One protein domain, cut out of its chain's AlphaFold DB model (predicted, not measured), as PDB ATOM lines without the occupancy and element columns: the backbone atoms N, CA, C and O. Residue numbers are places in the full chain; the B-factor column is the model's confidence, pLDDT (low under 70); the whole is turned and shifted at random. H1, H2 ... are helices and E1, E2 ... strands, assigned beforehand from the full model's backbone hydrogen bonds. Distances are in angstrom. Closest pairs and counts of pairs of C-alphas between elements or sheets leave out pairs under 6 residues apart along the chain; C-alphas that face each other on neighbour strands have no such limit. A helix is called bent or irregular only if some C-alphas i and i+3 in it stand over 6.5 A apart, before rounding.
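What this domain is: This is residues 4 to 106 of the 129 residues of an uncharacterized protein of Streptomyces nanshensis (UniProt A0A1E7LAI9). A strongly twisted sheet of five strands curls round one long helix, H1, which covers one face, while residues 19 to 22 of a long loop pack on the other face beside E3. H2 only grazes the sheet near one end of the domain, and the short H3 sits beside E4. The printed part has 103 residues, with three named helices and five named strands in the order E1 E2 H1 E3 H2 E4 E5 H3; the sheet's order is E2 E1 E3 E4 E5, antiparallel throughout, and the class is mixed, helices and strands. It is compact, with a radius of gyration of the C-alphas of 13.3 A, but elongated in outline, spanning 39 by 24 by 21 A.

How they stand to each other: E1, residues 4 to 7, and E2, residues 30 to 33, form a hairpin in which N 5 and O 31 are 2.9 A apart, within hydrogen-bond range. H1, residues 38 to 53, is on the sheet and makes two layers with it; its closest C-alphas to E2 are Leu 39 and Ala 33, 6.7 A apart. E3, residues 58 to 63, is the antiparallel neighbour of E1, with N 6 and O 60 at 2.8 A. E2, H1 and E3 make a split strand-helix-strand unit, two strands running the same way with E1 between them, and its crossover is right-handed. H2, residues 74 to 82, only grazes the sheet with residues 76 to 80; the C-alphas of Trp 80 and Met 62 are its closest to E3, 7.8 A. E4, residues 88 to 93, is antiparallel to E3, with N 59 and O 90 at 2.8 A. The closest C-alphas of H1 and E4 are Leu 43 and Tyr 92, 7.3 A apart. E4 and E5, residues 97 to 102, form a hairpin, with N 89 and O 101 at 2.7 A. H3, residues 103 to 106, is on the sheet but over none of its strands; the C-alphas of Asp 103 and Ile 88 are the closest of H3 and E4, 5.0 A. H1, H2 and H3 are apart from one another. Every O i to N i+4 pair of H2 is within hydrogen-bond range, against 10 of 12 in H1, while H3 is too short for one.

Where its parts are: E1 begins at C-alpha 4 (-7.186, 4.446, 93.117) and is 10.4 A long; E2 is 10.0 A. H1 measures 24.4 A, with a kink of 25 degrees near residue 47, and is irregular, C-alphas 49 and 52 being 7.1 A apart. E3 measures 17.4 A, H2 12.5 A, E4 15.6 A and E5 16.6 A. H3, 5.1 A long, ends at C-alpha 106 (4.827, 18.406, 93.167).

The domain as a whole: The C-alphas farthest apart, of Glu 14 and Gln 68, are 43.4 A from each other. The printed part has no cut. The link from E1 to E2, 22 residues, is long. Residues 48 to 54, of which 48 to 53 belong to H1, stand free. The mean pLDDT of the printed part is 81.1, and it is under 70 at residues 10 to 18, 50 to 55 and 104 to 106.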
ATOM      1  N   ILE A   4      -7.806   4.735  94.408       94.81
ATOM      2  CA  ILE A   4      -7.186   4.446  93.117       94.81
ATOM      3  C   ILE A   4      -5.758   4.977  93.135       94.81
ATOM      4  O   ILE A   4      -5.529   6.102  93.577       94.81
ATOM      5  N   MET A   5      -4.809   4.176  92.655       95.06
ATOM      6  CA  MET A   5      -3.412   4.564  92.492       95.06
ATOM      7  C   MET A   5      -2.930   4.221  91.088       95.06
ATOM      8  O   MET A   5      -3.143   3.111  90.606       95.06
ATOM      9  N   ALA A   6      -2.252   5.168  90.449       93.25
ATOM     10  CA  ALA A   6      -1.687   5.031  89.117       93.25
ATOM     11  C   ALA A   6      -0.170   5.233  89.169       93.25
ATOM     12  O   ALA A   6       0.317   6.202  89.764       93.25
ATOM     13  N   LYS A   7       0.580   4.329  88.532       90.88
ATOM     14  CA  LYS A   7       2.026   4.477  88.345       90.88
ATOM     15  C   LYS A   7       2.290   5.699  87.460       90.88
ATOM     16  O   LYS A   7       1.667   5.861  86.409       90.88
ATOM     17  N   ALA A   8       3.203   6.560  87.893       86.81
ATOM     18  CA  ALA A   8       3.630   7.713  87.116       86.81
ATOM     19  C   ALA A   8       4.612   7.290  86.016       86.81
ATOM     20  O   ALA A   8       5.411   6.371  86.198       86.81
ATOM     21  N   THR A   9       4.580   7.986  84.881       72.62
ATOM     22  CA  THR A   9       5.501   7.737  83.765       72.62
ATOM     23  C   THR A   9       6.629   8.759  83.801       72.62
ATOM     24  O   THR A   9       6.380   9.964  83.869       72.62
ATOM     25  N   LYS A  10       7.885   8.304  83.752       66.56
ATOM     26  CA  LYS A  10       9.037   9.209  83.681       66.56
ATOM     27  C   LYS A  10       9.119   9.820  82.272       66.56
ATOM     28  O   LYS A  10       9.240   9.065  81.310       66.56
ATOM     29  N   PRO A  11       9.109  11.155  82.113       54.72
ATOM     30  CA  PRO A  11       9.141  11.776  80.786       54.72
ATOM     31  C   PRO A  11      10.512  11.702  80.079       54.72
ATOM     32  O   PRO A  11      10.603  12.042  78.903       54.72
ATOM     33  N   GLY A  12      11.585  11.249  80.742       53.91
ATOM     34  CA  GLY A  12      12.892  11.057  80.104       53.91
ATOM     35  C   GLY A  12      14.071  10.923  81.079       53.91
ATOM     36  O   GLY A  12      13.904  11.098  82.286       53.91
ATOM     37  N   PRO A  13      15.282  10.609  80.580       52.44
ATOM     38  CA  PRO A  13      16.469  10.334  81.402       52.44
ATOM     39  C   PRO A  13      17.065  11.569  82.105       52.44
ATOM     40  O   PRO A  13      17.781  11.416  83.091       52.44
ATOM     41  N   GLU A  14      16.748  12.780  81.640       52.66
ATOM     42  CA  GLU A  14      17.422  14.038  82.014       52.66
ATOM     43  C   GLU A  14      16.816  14.770  83.231       52.66
ATOM     44  O   GLU A  14      17.270  15.854  83.589       52.66
ATOM     45  N   THR A  15      15.795  14.226  83.900       46.47
ATOM     46  CA  THR A  15      15.125  14.938  85.008       46.47
ATOM     47  C   THR A  15      14.969  14.042  86.233       46.47
ATOM     48  O   THR A  15      14.199  13.081  86.187       46.47
ATOM     49  N   PRO A  16      15.650  14.330  87.359       56.72
ATOM     50  CA  PRO A  16      15.320  13.703  88.622       56.72
ATOM     51  C   PRO A  16      14.668  14.719  89.555       56.72
ATOM     52  O   PRO A  16      15.329  15.609  90.088       56.72
ATOM     53  N   THR A  17      13.381  14.523  89.834       56.72
ATOM     54  CA  THR A  17      12.941  14.563  91.238       56.72
ATOM     55  C   THR A  17      11.760  13.616  91.481       56.72
ATOM     56  O   THR A  17      11.752  12.947  92.505       56.72
ATOM     57  N   TYR A  18      10.809  13.505  90.547       65.25
ATOM     58  CA  TYR A  18       9.652  12.590  90.597       65.25
ATOM     59  C   TYR A  18       9.017  12.494  89.198       65.25
ATOM     60  O   TYR A  18       9.165  13.425  88.401       65.25
ATOM     61  N   ALA A  19       8.362  11.375  88.874       74.81
ATOM     62  CA  ALA A  19       7.680  11.208  87.585       74.81
ATOM     63  C   ALA A  19       6.335  11.957  87.551       74.81
ATOM     64  O   ALA A  19       5.734  12.199  88.596       74.81
ATOM     65  N   GLU A  20       5.866  12.340  86.361       76.75
ATOM     66  CA  GLU A  20       4.627  13.112  86.220       76.75
ATOM     67  C   GLU A  20       3.385  12.234  86.416       76.75
ATOM     68  O   GLU A  20       3.310  11.093  85.940       76.75
ATOM     69  N   GLY A  21       2.379  12.797  87.094       76.38
ATOM     70  CA  GLY A  21       1.090  12.149  87.299       76.38
ATOM     71  C   GLY A  21       0.474  11.711  85.978       76.38
ATOM     72  O   GLY A  21       0.197  12.523  85.100       76.38
ATOM     73  N   THR A  22       0.258  10.405  85.834       78.56
ATOM     74  CA  THR A  22      -0.376   9.819  84.653       78.56
ATOM     75  C   THR A  22      -1.825   9.497  84.986       78.56
ATOM     76  O   THR A  22      -2.108   8.903  86.023       78.56
ATOM     77  N   HIS A  23      -2.750   9.905  84.114       85.44
ATOM     78  CA  HIS A  23      -4.162   9.566  84.284       85.44
ATOM     79  C   HIS A  23      -4.330   8.036  84.379       85.44
ATOM     80  O   HIS A  23      -3.718   7.329  83.571       85.44
ATOM     81  N   PRO A  24      -5.178   7.502  85.279       87.19
ATOM     82  CA  PRO A  24      -5.249   6.063  85.521       87.19
ATOM     83  C   PRO A  24      -5.555   5.208  84.285       87.19
ATOM     84  O   PRO A  24      -5.060   4.093  84.179       87.19
ATOM     85  N   SER A  25      -6.314   5.728  83.313       84.25
ATOM     86  CA  SER A  25      -6.603   5.012  82.055       84.25
ATOM     87  C   SER A  25      -5.418   4.902  81.087       84.25
ATOM     88  O   SER A  25      -5.505   4.181  80.096       84.25
ATOM     89  N   ARG A  26      -4.339   5.652  81.332       84.25
ATOM     90  CA  ARG A  26      -3.133   5.713  80.492       84.25
ATOM     91  C   ARG A  26      -1.882   5.232  81.224       84.25
ATOM     92  O   ARG A  26      -0.820   5.175  80.615       84.25
ATOM     93  N   ALA A  27      -1.995   4.945  82.517       87.31
ATOM     94  CA  ALA A  27      -0.881   4.485  83.323       87.31
ATOM     95  C   ALA A  27      -0.494   3.057  82.929       87.31
ATOM     96  O   ALA A  27      -1.354   2.222  82.653       87.31
ATOM     97  N   GLU A  28       0.806   2.776  82.939       86.62
ATOM     98  CA  GLU A  28       1.342   1.429  82.712       86.62
ATOM     99  C   GLU A  28       0.805   0.425  83.745       86.62
ATOM    100  O   GLU A  28       0.544  -0.731  83.423       86.62
ATOM    101  N   ALA A  29       0.598   0.891  84.978       89.19
ATOM    102  CA  ALA A  29      -0.021   0.127  86.048       89.19
ATOM    103  C   ALA A  29      -0.993   1.005  86.845       89.19
ATOM    104  O   ALA A  29      -0.734   2.184  87.104       89.19
ATOM    105  N   CYS A  30      -2.113   0.409  87.247       92.62
ATOM    106  CA  CYS A  30      -3.146   1.040  88.055       92.62
ATOM    107  C   CYS A  30      -3.753   0.004  89.006       92.62
ATOM    108  O   CYS A  30      -3.886  -1.167  88.646       92.62
ATOM    109  N   VAL A  31      -4.119   0.431  90.212       94.06
ATOM    110  CA  VAL A  31      -4.752  -0.419  91.220       94.06
ATOM    111  C   VAL A  31      -5.912   0.304  91.892       94.06
ATOM    112  O   VAL A  31      -5.862   1.515  92.113       94.06
ATOM    113  N   LEU A  32      -6.946  -0.462  92.234       95.06
ATOM    114  CA  LEU A  32      -7.982  -0.075  93.183       95.06
ATOM    115  C   LEU A  32      -7.744  -0.857  94.479       95.06
ATOM    116  O   LEU A  32      -7.640  -2.081  94.439       95.06
ATOM    117  N   ALA A  33      -7.649  -0.153  95.600       93.81
ATOM    118  CA  ALA A  33      -7.384  -0.725  96.912       93.81
ATOM    119  C   ALA A  33      -8.492  -0.371  97.910       93.81
ATOM    120  O   ALA A  33      -9.150   0.662  97.771       93.81
ATOM    121  N   ASP A  34      -8.699  -1.218  98.918       93.50
ATOM    122  CA  ASP A  34      -9.780  -1.046  99.895       93.50
ATOM    123  C   ASP A  34      -9.437  -0.042 101.003       93.50
ATOM    124  O   ASP A  34     -10.336   0.646 101.519       93.50
ATOM    125  N   GLY A  35      -8.143   0.075 101.316       93.88
ATOM    126  CA  GLY A  35      -7.554   1.052 102.223       93.88
ATOM    127  C   GLY A  35      -6.403   1.844 101.598       93.88
ATOM    128  O   GLY A  35      -5.917   1.554 100.505       93.88
ATOM    129  N   PHE A  36      -5.965   2.883 102.312       94.31
ATOM    130  CA  PHE A  36      -4.815   3.695 101.904       94.31
ATOM    131  C   PHE A  36      -3.498   2.939 102.145       94.31
ATOM    132  O   PHE A  36      -2.572   2.985 101.344       94.31
ATOM    133  N   GLU A  37      -3.438   2.207 103.249       94.56
ATOM    134  CA  GLU A  37      -2.326   1.374 103.686       94.56
ATOM    135  C   GLU A  37      -1.968   0.262 102.688       94.56
ATOM    136  O   GLU A  37      -0.791  -0.058 102.514       94.56
ATOM    137  N   ASP A  38      -2.964  -0.268 101.976       95.44
ATOM    138  CA  ASP A  38      -2.789  -1.301 100.953       95.44
ATOM    139  C   ASP A  38      -1.947  -0.796  99.771       95.44
ATOM    140  O   ASP A  38      -1.238  -1.570  99.122       95.44
ATOM    141  N   LEU A  39      -1.960   0.518  99.514       95.31
ATOM    142  CA  LEU A  39      -1.174   1.136  98.447       95.31
ATOM    143  C   LEU A  39       0.329   0.947  98.663       95.31
ATOM    144  O   LEU A  39       1.069   0.815  97.690       95.31
ATOM    145  N   PHE A  40       0.793   0.884  99.915       93.38
ATOM    146  CA  PHE A  40       2.210   0.671 100.215       93.38
ATOM    147  C   PHE A  40       2.676  -0.716  99.785       93.38
ATOM    148  O   PHE A  40       3.737  -0.849  99.177       93.38
ATOM    149  N   ALA A  41       1.868  -1.744 100.053       92.12
ATOM    150  CA  ALA A  41       2.168  -3.106  99.631       92.12
ATOM    151  C   ALA A  41       2.210  -3.212  98.101       92.12
ATOM    152  O   ALA A  41       3.115  -3.842  97.554       92.12
ATOM    153  N   VAL A  42       1.281  -2.542  97.410       93.00
ATOM    154  CA  VAL A  42       1.273  -2.503  95.943       93.00
ATOM    155  C   VAL A  42       2.496  -1.764  95.399       93.00
ATOM    156  O   VAL A  42       3.132  -2.256  94.472       93.00
ATOM    157  N   LEU A  43       2.873  -0.627  95.990       90.81
ATOM    158  CA  LEU A  43       4.048   0.135  95.565       90.81
ATOM    159  C   LEU A  43       5.341  -0.681  95.726       90.81
ATOM    160  O   LEU A  43       6.187  -0.677  94.836       90.81
ATOM    161  N   ILE A  44       5.469  -1.427  96.828       88.44
ATOM    162  CA  ILE A  44       6.589  -2.351  97.062       88.44
ATOM    163  C   ILE A  44       6.587  -3.488  96.032       88.44
ATOM    164  O   ILE A  44       7.647  -3.858  95.529       88.44
ATOM    165  N   ALA A  45       5.418  -4.045  95.705       88.88
ATOM    166  CA  ALA A  45       5.302  -5.087  94.687       88.88
ATOM    167  C   ALA A  45       5.741  -4.570  93.308       88.88
ATOM    168  O   ALA A  45       6.606  -5.176  92.681       88.88
ATOM    169  N   TRP A  46       5.245  -3.397  92.894       88.00
ATOM    170  CA  TRP A  46       5.691  -2.733  91.668       88.00
ATOM    171  C   TRP A  46       7.200  -2.490  91.671       88.00
ATOM    172  O   TRP A  46       7.851  -2.736  90.660       88.00
ATOM    173  N   GLN A  47       7.771  -2.063  92.804       82.38
ATOM    174  CA  GLN A  47       9.216  -1.884  92.925       82.38
ATOM    175  C   GLN A  47       9.961  -3.193  92.682       82.38
ATOM    176  O   GLN A  47      10.898  -3.209  91.893       82.38
ATOM    177  N   ASN A  48       9.560  -4.289  93.320       80.81
ATOM    178  CA  ASN A  48      10.257  -5.568  93.187       80.81
ATOM    179  C   ASN A  48      10.171  -6.152  91.773       80.81
ATOM    180  O   ASN A  48      11.155  -6.718  91.299       80.81
ATOM    181  N   ASP A  49       9.035  -5.979  91.099       79.38
ATOM    182  CA  ASP A  49       8.833  -6.488  89.742       79.38
ATOM    183  C   ASP A  49       9.621  -5.680  88.691       79.38
ATOM    184  O   ASP A  49      10.052  -6.235  87.681       79.38
ATOM    185  N   LEU A  50       9.851  -4.381  88.933       65.12
ATOM    186  CA  LEU A  50      10.473  -3.447  87.978       65.12
ATOM    187  C   LEU A  50      11.944  -3.112  88.291       65.12
ATOM    188  O   LEU A  50      12.670  -2.584  87.451       65.12
ATOM    189  N   MET A  51      12.424  -3.459  89.485       57.25
ATOM    190  CA  MET A  51      13.808  -3.266  89.940       57.25
ATOM    191  C   MET A  51      14.860  -4.086  89.190       57.25
ATOM    192  O   MET A  51      16.044  -3.915  89.484       57.25
ATOM    193  N   ALA A  52      14.484  -4.926  88.218       52.00
ATOM    194  CA  ALA A  52      15.456  -5.484  87.277       52.00
ATOM    195  C   ALA A  52      16.324  -4.373  86.641       52.00
ATOM    196  O   ALA A  52      17.507  -4.604  86.394       52.00
ATOM    197  N   ASP A  53      15.773  -3.156  86.515       53.12
ATOM    198  CA  ASP A  53      16.415  -2.010  85.861       53.12
ATOM    199  C   ASP A  53      16.768  -0.840  86.813       53.12
ATOM    200  O   ASP A  53      17.281   0.191  86.376       53.12
ATOM    201  N   GLY A  54      16.551  -0.984  88.130       55.97
ATOM    202  CA  GLY A  54      16.975   0.006  89.139       55.97
ATOM    203  C   GLY A  54      16.240   1.357  89.108       55.97
ATOM    204  O   GLY A  54      16.787   2.363  89.570       55.97
ATOM    205  N   GLU A  55      15.023   1.410  88.562       65.19
ATOM    206  CA  GLU A  55      14.238   2.644  88.468       65.19
ATOM    207  C   GLU A  55      13.576   3.047  89.803       65.19
ATOM    208  O   GLU A  55      13.165   2.211  90.612       65.19
ATOM    209  N   TYR A  56      13.465   4.361  90.033       75.19
ATOM    210  CA  TYR A  56      12.659   4.931  91.117       75.19
ATOM    211  C   TYR A  56      11.186   4.926  90.711       75.19
ATOM    212  O   TYR A  56      10.854   5.420  89.630       75.19
ATOM    213  N   ILE A  57      10.303   4.438  91.585       83.94
ATOM    214  CA  ILE A  57       8.861   4.466  91.339       83.94
ATOM    215  C   ILE A  57       8.224   5.654  92.050       83.94
ATOM    216  O   ILE A  57       8.282   5.785  93.273       83.94
ATOM    217  N   THR A  58       7.544   6.476  91.257       88.44
ATOM    218  CA  THR A  58       6.544   7.431  91.730       88.44
ATOM    219  C   THR A  58       5.167   6.906  91.331       88.44
ATOM    220  O   THR A  58       4.963   6.429  90.212       88.44
ATOM    221  N   ALA A  59       4.204   7.018  92.233       92.00
ATOM    222  CA  ALA A  59       2.797   6.796  91.956       92.00
ATOM    223  C   ALA A  59       1.976   7.970  92.483       92.00
ATOM    224  O   ALA A  59       2.397   8.697  93.382       92.00
ATOM    225  N   TYR A  60       0.790   8.143  91.923       93.50
ATOM    226  CA  TYR A  60      -0.201   9.085  92.422       93.50
ATOM    227  C   TYR A  60      -1.415   8.303  92.876       93.50
ATOM    228  O   TYR A  60      -1.716   7.263  92.294       93.50
ATOM    229  N   ALA A  61      -2.102   8.775  93.906       94.50
ATOM    230  CA  ALA A  61      -3.302   8.141  94.413       94.50
ATOM    231  C   ALA A  61      -4.339   9.169  94.848       94.50
ATOM    232  O   ALA A  61      -3.994  10.278  95.250       94.50
ATOM    233  N   MET A  62      -5.612   8.789  94.805       93.44
ATOM    234  CA  MET A  62      -6.699   9.594  95.355       93.44
ATOM    235  C   MET A  62      -7.834   8.709  95.887       93.44
ATOM    236  O   MET A  62      -7.974   7.560  95.446       93.44
ATOM    237  N   PRO A  63      -8.676   9.224  96.803       94.31
ATOM    238  CA  PRO A  63      -9.889   8.530  97.214       94.31
ATOM    239  C   PRO A  63     -10.781   8.251  96.004       94.31
ATOM    240  O   PRO A  63     -11.086   9.158  95.227       94.31
ATOM    241  N   ALA A  64     -11.215   7.003  95.860       92.56
ATOM    242  CA  ALA A  64     -12.044   6.568  94.751       92.56
ATOM    243  C   ALA A  64     -13.503   6.422  95.180       92.56
ATOM    244  O   ALA A  64     -13.824   5.748  96.163       92.56
ATOM    245  N   VAL A  65     -14.402   7.006  94.390       91.19
ATOM    246  CA  VAL A  65     -15.806   6.601  94.391       91.19
ATOM    247  C   VAL A  65     -15.925   5.412  93.455       91.19
ATOM    248  O   VAL A  65     -15.521   5.479  92.294       91.19
ATOM    249  N   VAL A  66     -16.470   4.315  93.963       88.94
ATOM    250  CA  VAL A  66     -16.592   3.061  93.225       88.94
ATOM    251  C   VAL A  66     -18.069   2.735  93.065       88.94
ATOM    252  O   VAL A  66     -18.881   2.920  93.973       88.94
ATOM    253  N   THR A  67     -18.432   2.298  91.869       85.69
ATOM    254  CA  THR A  67     -19.783   1.845  91.539       85.69
ATOM    255  C   THR A  67     -20.089   0.518  92.240       85.69
ATOM    256  O   THR A  67     -19.191  -0.204  92.669       85.69
ATOM    257  N   GLN A  68     -21.365   0.126  92.291       77.75
ATOM    258  CA  GLN A  68     -21.779  -1.165  92.870       77.75
ATOM    259  C   GLN A  68     -21.145  -2.393  92.189       77.75
ATOM    260  O   GLN A  68     -21.137  -3.473  92.770       77.75
ATOM    261  N   ALA A  69     -20.615  -2.234  90.974       77.31
ATOM    262  CA  ALA A  69     -19.940  -3.288  90.226       77.31
ATOM    263  C   ALA A  69     -18.408  -3.293  90.415       77.31
ATOM    264  O   ALA A  69     -17.718  -4.033  89.721       77.31
ATOM    265  N   GLY A  70     -17.861  -2.476  91.323       74.56
ATOM    266  CA  GLY A  70     -16.421  -2.433  91.603       74.56
ATOM    267  C   GLY A  70     -15.603  -1.582  90.624       74.56
ATOM    268  O   GLY A  70     -14.381  -1.543  90.723       74.56
ATOM    269  N   TYR A  71     -16.251  -0.875  89.690       84.25
ATOM    270  CA  TYR A  71     -15.575   0.056  88.780       84.25
ATOM    271  C   TYR A  71     -15.428   1.436  89.404       84.25
ATOM    272  O   TYR A  71     -16.373   1.933  90.018       84.25
ATOM    273  N   VAL A  72     -14.289   2.084  89.168       87.88
ATOM    274  CA  VAL A  72     -14.081   3.487  89.538       87.88
ATOM    275  C   VAL A  72     -15.047   4.376  88.762       87.88
ATOM    276  O   VAL A  72     -15.191   4.252  87.546       87.88
ATOM    277  N   ALA A  73     -15.750   5.236  89.490       88.50
ATOM    278  CA  ALA A  73     -16.769   6.112  88.940       88.50
ATOM    279  C   ALA A  73     -16.137   7.214  88.074       88.50
ATOM    280  O   ALA A  73     -15.028   7.682  88.354       88.50
ATOM    281  N   ALA A  74     -16.848   7.642  87.029       87.81
ATOM    282  CA  ALA A  74     -16.350   8.622  86.063       87.81
ATOM    283  C   ALA A  74     -15.995   9.963  86.724       87.81
ATOM    284  O   ALA A  74     -15.047  10.623  86.312       87.81
ATOM    285  N   GLU A  75     -16.700  10.326  87.792       87.25
ATOM    286  CA  GLU A  75     -16.462  11.531  88.584       87.25
ATOM    287  C   GLU A  75     -15.094  11.501  89.275       87.25
ATOM    288  O   GLU A  75     -14.450  12.539  89.406       87.25
ATOM    289  N   THR A  76     -14.617  10.316  89.679       87.81
ATOM    290  CA  THR A  76     -13.268  10.161  90.255       87.81
ATOM    291  C   THR A  76     -12.203  10.435  89.195       87.81
ATOM    292  O   THR A  76     -11.226  11.125  89.464       87.81
ATOM    293  N   LEU A  77     -12.399   9.923  87.976       87.50
ATOM    294  CA  LEU A  77     -11.460  10.126  86.869       87.50
ATOM    295  C   LEU A  77     -11.467  11.579  86.375       87.50
ATOM    296  O   LEU A  77     -10.409  12.148  86.132       87.50
ATOM    297  N   ALA A  78     -12.641  12.209  86.303       87.69
ATOM    298  CA  ALA A  78     -12.754  13.627  85.971       87.69
ATOM    299  C   ALA A  78     -12.026  14.510  86.999       87.69
ATOM    300  O   ALA A  78     -11.239  15.374  86.622       87.69
ATOM    301  N   ALA A  79     -12.213  14.241  88.297       86.31
ATOM    302  CA  ALA A  79     -11.510  14.959  89.360       86.31
ATOM    303  C   ALA A  79      -9.982  14.778  89.275       86.31
ATOM    304  O   ALA A  79      -9.227  15.726  89.494       86.31
ATOM    305  N   TRP A  80      -9.517  13.583  88.899       86.00
ATOM    306  CA  TRP A  80      -8.097  13.337  88.644       86.00
ATOM    307  C   TRP A  80      -7.543  14.264  87.554       86.00
ATOM    308  O   TRP A  80      -6.502  14.897  87.751       86.00
ATOM    309  N   ASP A  81      -8.227  14.362  86.410       81.94
ATOM    310  CA  ASP A  81      -7.813  15.213  85.284       81.94
ATOM    311  C   ASP A  81      -7.813  16.708  85.648       81.94
ATOM    312  O   ASP A  81      -6.941  17.461  85.205       81.94
ATOM    313  N   GLU A  82      -8.740  17.135  86.506       83.38
ATOM    314  CA  GLU A  82      -8.819  18.508  87.018       83.38
ATOM    315  C   GLU A  82      -7.707  18.847  88.029       83.38
ATOM    316  O   GLU A  82      -7.501  20.020  88.351       83.38
ATOM    317  N   GLY A  83      -6.934  17.853  88.482       73.56
ATOM    318  CA  GLY A  83      -5.870  18.038  89.467       73.56
ATOM    319  C   GLY A  83      -6.413  18.229  90.879       73.56
ATOM    320  O   GLY A  83      -6.045  19.192  91.551       73.56
ATOM    321  N   ASP A  84      -7.297  17.324  91.305       75.62
ATOM    322  CA  ASP A  84      -7.881  17.296  92.647       75.62
ATOM    323  C   ASP A  84      -6.821  17.467  93.750       75.62
ATOM    324  O   ASP A  84      -5.835  16.734  93.820       75.62
ATOM    325  N   GLU A  85      -7.054  18.410  94.664       72.94
ATOM    326  CA  GLU A  85      -6.155  18.708  95.787       72.94
ATOM    327  C   GLU A  85      -5.985  17.525  96.758       72.94
ATOM    328  O   GLU A  85      -5.040  17.507  97.550       72.94
ATOM    329  N   ARG A  86      -6.884  16.533  96.692       81.12
ATOM    330  CA  ARG A  86      -6.834  15.281  97.461       81.12
ATOM    331  C   ARG A  86      -5.885  14.245  96.865       81.12
ATOM    332  O   ARG A  86      -5.664  13.215  97.504       81.12
ATOM    333  N   ALA A  87      -5.359  14.476  95.664       86.19
ATOM    334  CA  ALA A  87      -4.357  13.602  95.083       86.19
ATOM    335  C   ALA A  87      -3.055  13.675  95.895       86.19
ATOM    336  O   ALA A  87      -2.555  14.745  96.254       86.19
ATOM    337  N   ILE A  88      -2.493  12.507  96.172       91.19
ATOM    338  CA  ILE A  88      -1.235  12.335  96.889       91.19
ATOM    339  C   ILE A  88      -0.236  11.628  95.989       91.19
ATOM    340  O   ILE A  88      -0.579  10.731  95.224       91.19
ATOM    341  N   ARG A  89       1.017  12.038  96.101       91.50
ATOM    342  CA  ARG A  89       2.172  11.409  95.487       91.50
ATOM    343  C   ARG A  89       2.828  10.464  96.486       91.50
ATOM    344  O   ARG A  89       3.021  10.814  97.653       91.50
ATOM    345  N   LEU A  90       3.182   9.287  95.998       92.19
ATOM    346  CA  LEU A  90       3.889   8.240  96.715       92.19
ATOM    347  C   LEU A  90       5.202   7.975  95.981       92.19
ATOM    348  O   LEU A  90       5.186   7.509  94.844       92.19
ATOM    349  N   ASP A  91       6.324   8.285  96.621       88.38
ATOM    350  CA  ASP A  91       7.656   8.023  96.073       88.38
ATOM    351  C   ASP A  91       8.307   6.882  96.851       88.38
ATOM    352  O   ASP A  91       8.447   6.962  98.075       88.38
ATOM    353  N   TYR A  92       8.725   5.832  96.149       85.31
ATOM    354  CA  TYR A  92       9.582   4.807  96.730       85.31
ATOM    355  C   TYR A  92      11.036   5.300  96.722       85.31
ATOM    356  O   TYR A  92      11.626   5.542  95.666       85.31
ATOM    357  N   GLU A  93      11.622   5.462  97.907       81.38
ATOM    358  CA  GLU A  93      12.976   5.977  98.102       81.38
ATOM    359  C   GLU A  93      13.990   4.868  98.426       81.38
ATOM    360  O   GLU A  93      13.669   3.757  98.866       81.38
ATOM    361  N   HIS A  94      15.271   5.192  98.229       71.12
ATOM    362  CA  HIS A  94      16.365   4.281  98.546       71.12
ATOM    363  C   HIS A  94      16.345   3.888 100.033       71.12
ATOM    364  O   HIS A  94      16.187   4.729 100.915       71.12
ATOM    365  N   GLY A  95      16.521   2.595 100.313       75.06
ATOM    366  CA  GLY A  95      16.413   2.044 101.668       75.06
ATOM    367  C   GLY A  95      15.016   1.537 102.047       75.06
ATOM    368  O   GLY A  95      14.847   1.083 103.174       75.06
ATOM    369  N   GLY A  96      14.049   1.563 101.121       77.88
ATOM    370  CA  GLY A  96      12.724   0.959 101.315       77.88
ATOM    371  C   GLY A  96      11.696   1.869 101.979       77.88
ATOM    372  O   GLY A  96      10.672   1.394 102.465       77.88
ATOM    373  N   TRP A  97      11.971   3.170 102.016       83.75
ATOM    374  CA  TRP A  97      11.058   4.167 102.563       83.75
ATOM    375  C   TRP A  97      10.061   4.611 101.500       83.75
ATOM    376  O   TRP A  97      10.404   4.711 100.326       83.75
ATOM    377  N   ILE A  98       8.836   4.924 101.920       88.62
ATOM    378  CA  ILE A  98       7.825   5.524 101.049       88.62
ATOM    379  C   ILE A  98       7.565   6.937 101.546       88.62
ATOM    380  O   ILE A  98       7.113   7.138 102.676       88.62
ATOM    381  N   LYS A  99       7.851   7.921 100.699       89.00
ATOM    382  CA  LYS A  99       7.523   9.315 100.967       89.00
ATOM    383  C   LYS A  99       6.119   9.615 100.463       89.00
ATOM    384  O   LYS A  99       5.794   9.338  99.312       89.00
ATOM    385  N   VAL A 100       5.313  10.223 101.328       91.69
ATOM    386  CA  VAL A 100       3.959  10.689 101.009       91.69
ATOM    387  C   VAL A 100       3.981  12.211 100.947       91.69
ATOM    388  O   VAL A 100       4.393  12.862 101.908       91.69
ATOM    389  N   ALA A 101       3.554  12.779  99.825       86.19
ATOM    390  CA  ALA A 101       3.455  14.222  99.624       86.19
ATOM    391  C   ALA A 101       2.147  14.559  98.893       86.19
ATOM    392  O   ALA A 101       1.661  13.735  98.124       86.19
ATOM    393  N   PRO A 102       1.546  15.736  99.089       82.81
ATOM    394  CA  PRO A 102       0.410  16.146  98.267       82.81
ATOM    395  C   PRO A 102       0.836  16.424  96.808       82.81
ATOM    396  O   PRO A 102       1.929  16.942  96.571       82.81
ATOM    397  N   ASP A 103      -0.023  16.135  95.818       72.38
ATOM    398  CA  ASP A 103       0.285  16.379  94.387       72.38
ATOM    399  C   ASP A 103       0.558  17.868  94.100       72.38
ATOM    400  O   ASP A 103       1.462  18.227  93.344       72.38
ATOM    401  N   HIS A 104      -0.152  18.781  94.763       59.19
ATOM    402  CA  HIS A 104       0.019  20.218  94.526       59.19
ATOM    403  C   HIS A 104       1.384  20.772  94.982       59.19
ATOM    404  O   HIS A 104       1.799  21.819  94.484       59.19
ATOM    405  N   GLU A 105       2.104  20.089  95.880       52.75
ATOM    406  CA  GLU A 105       3.505  20.414  96.191       52.75
ATOM    407  C   GLU A 105       4.468  19.923  95.096       52.75
ATOM    408  O   GLU A 105       5.574  20.451  94.960       52.75
ATOM    409  N   ALA A 106       4.052  18.944  94.282       49.78
ATOM    410  CA  ALA A 106       4.827  18.406  93.167       49.78
ATOM    411  C   ALA A 106       4.768  19.294  91.916       49.78
ATOM    412  O   ALA A 106       5.743  19.335  91.164       49.78
TER     413      ALA A 106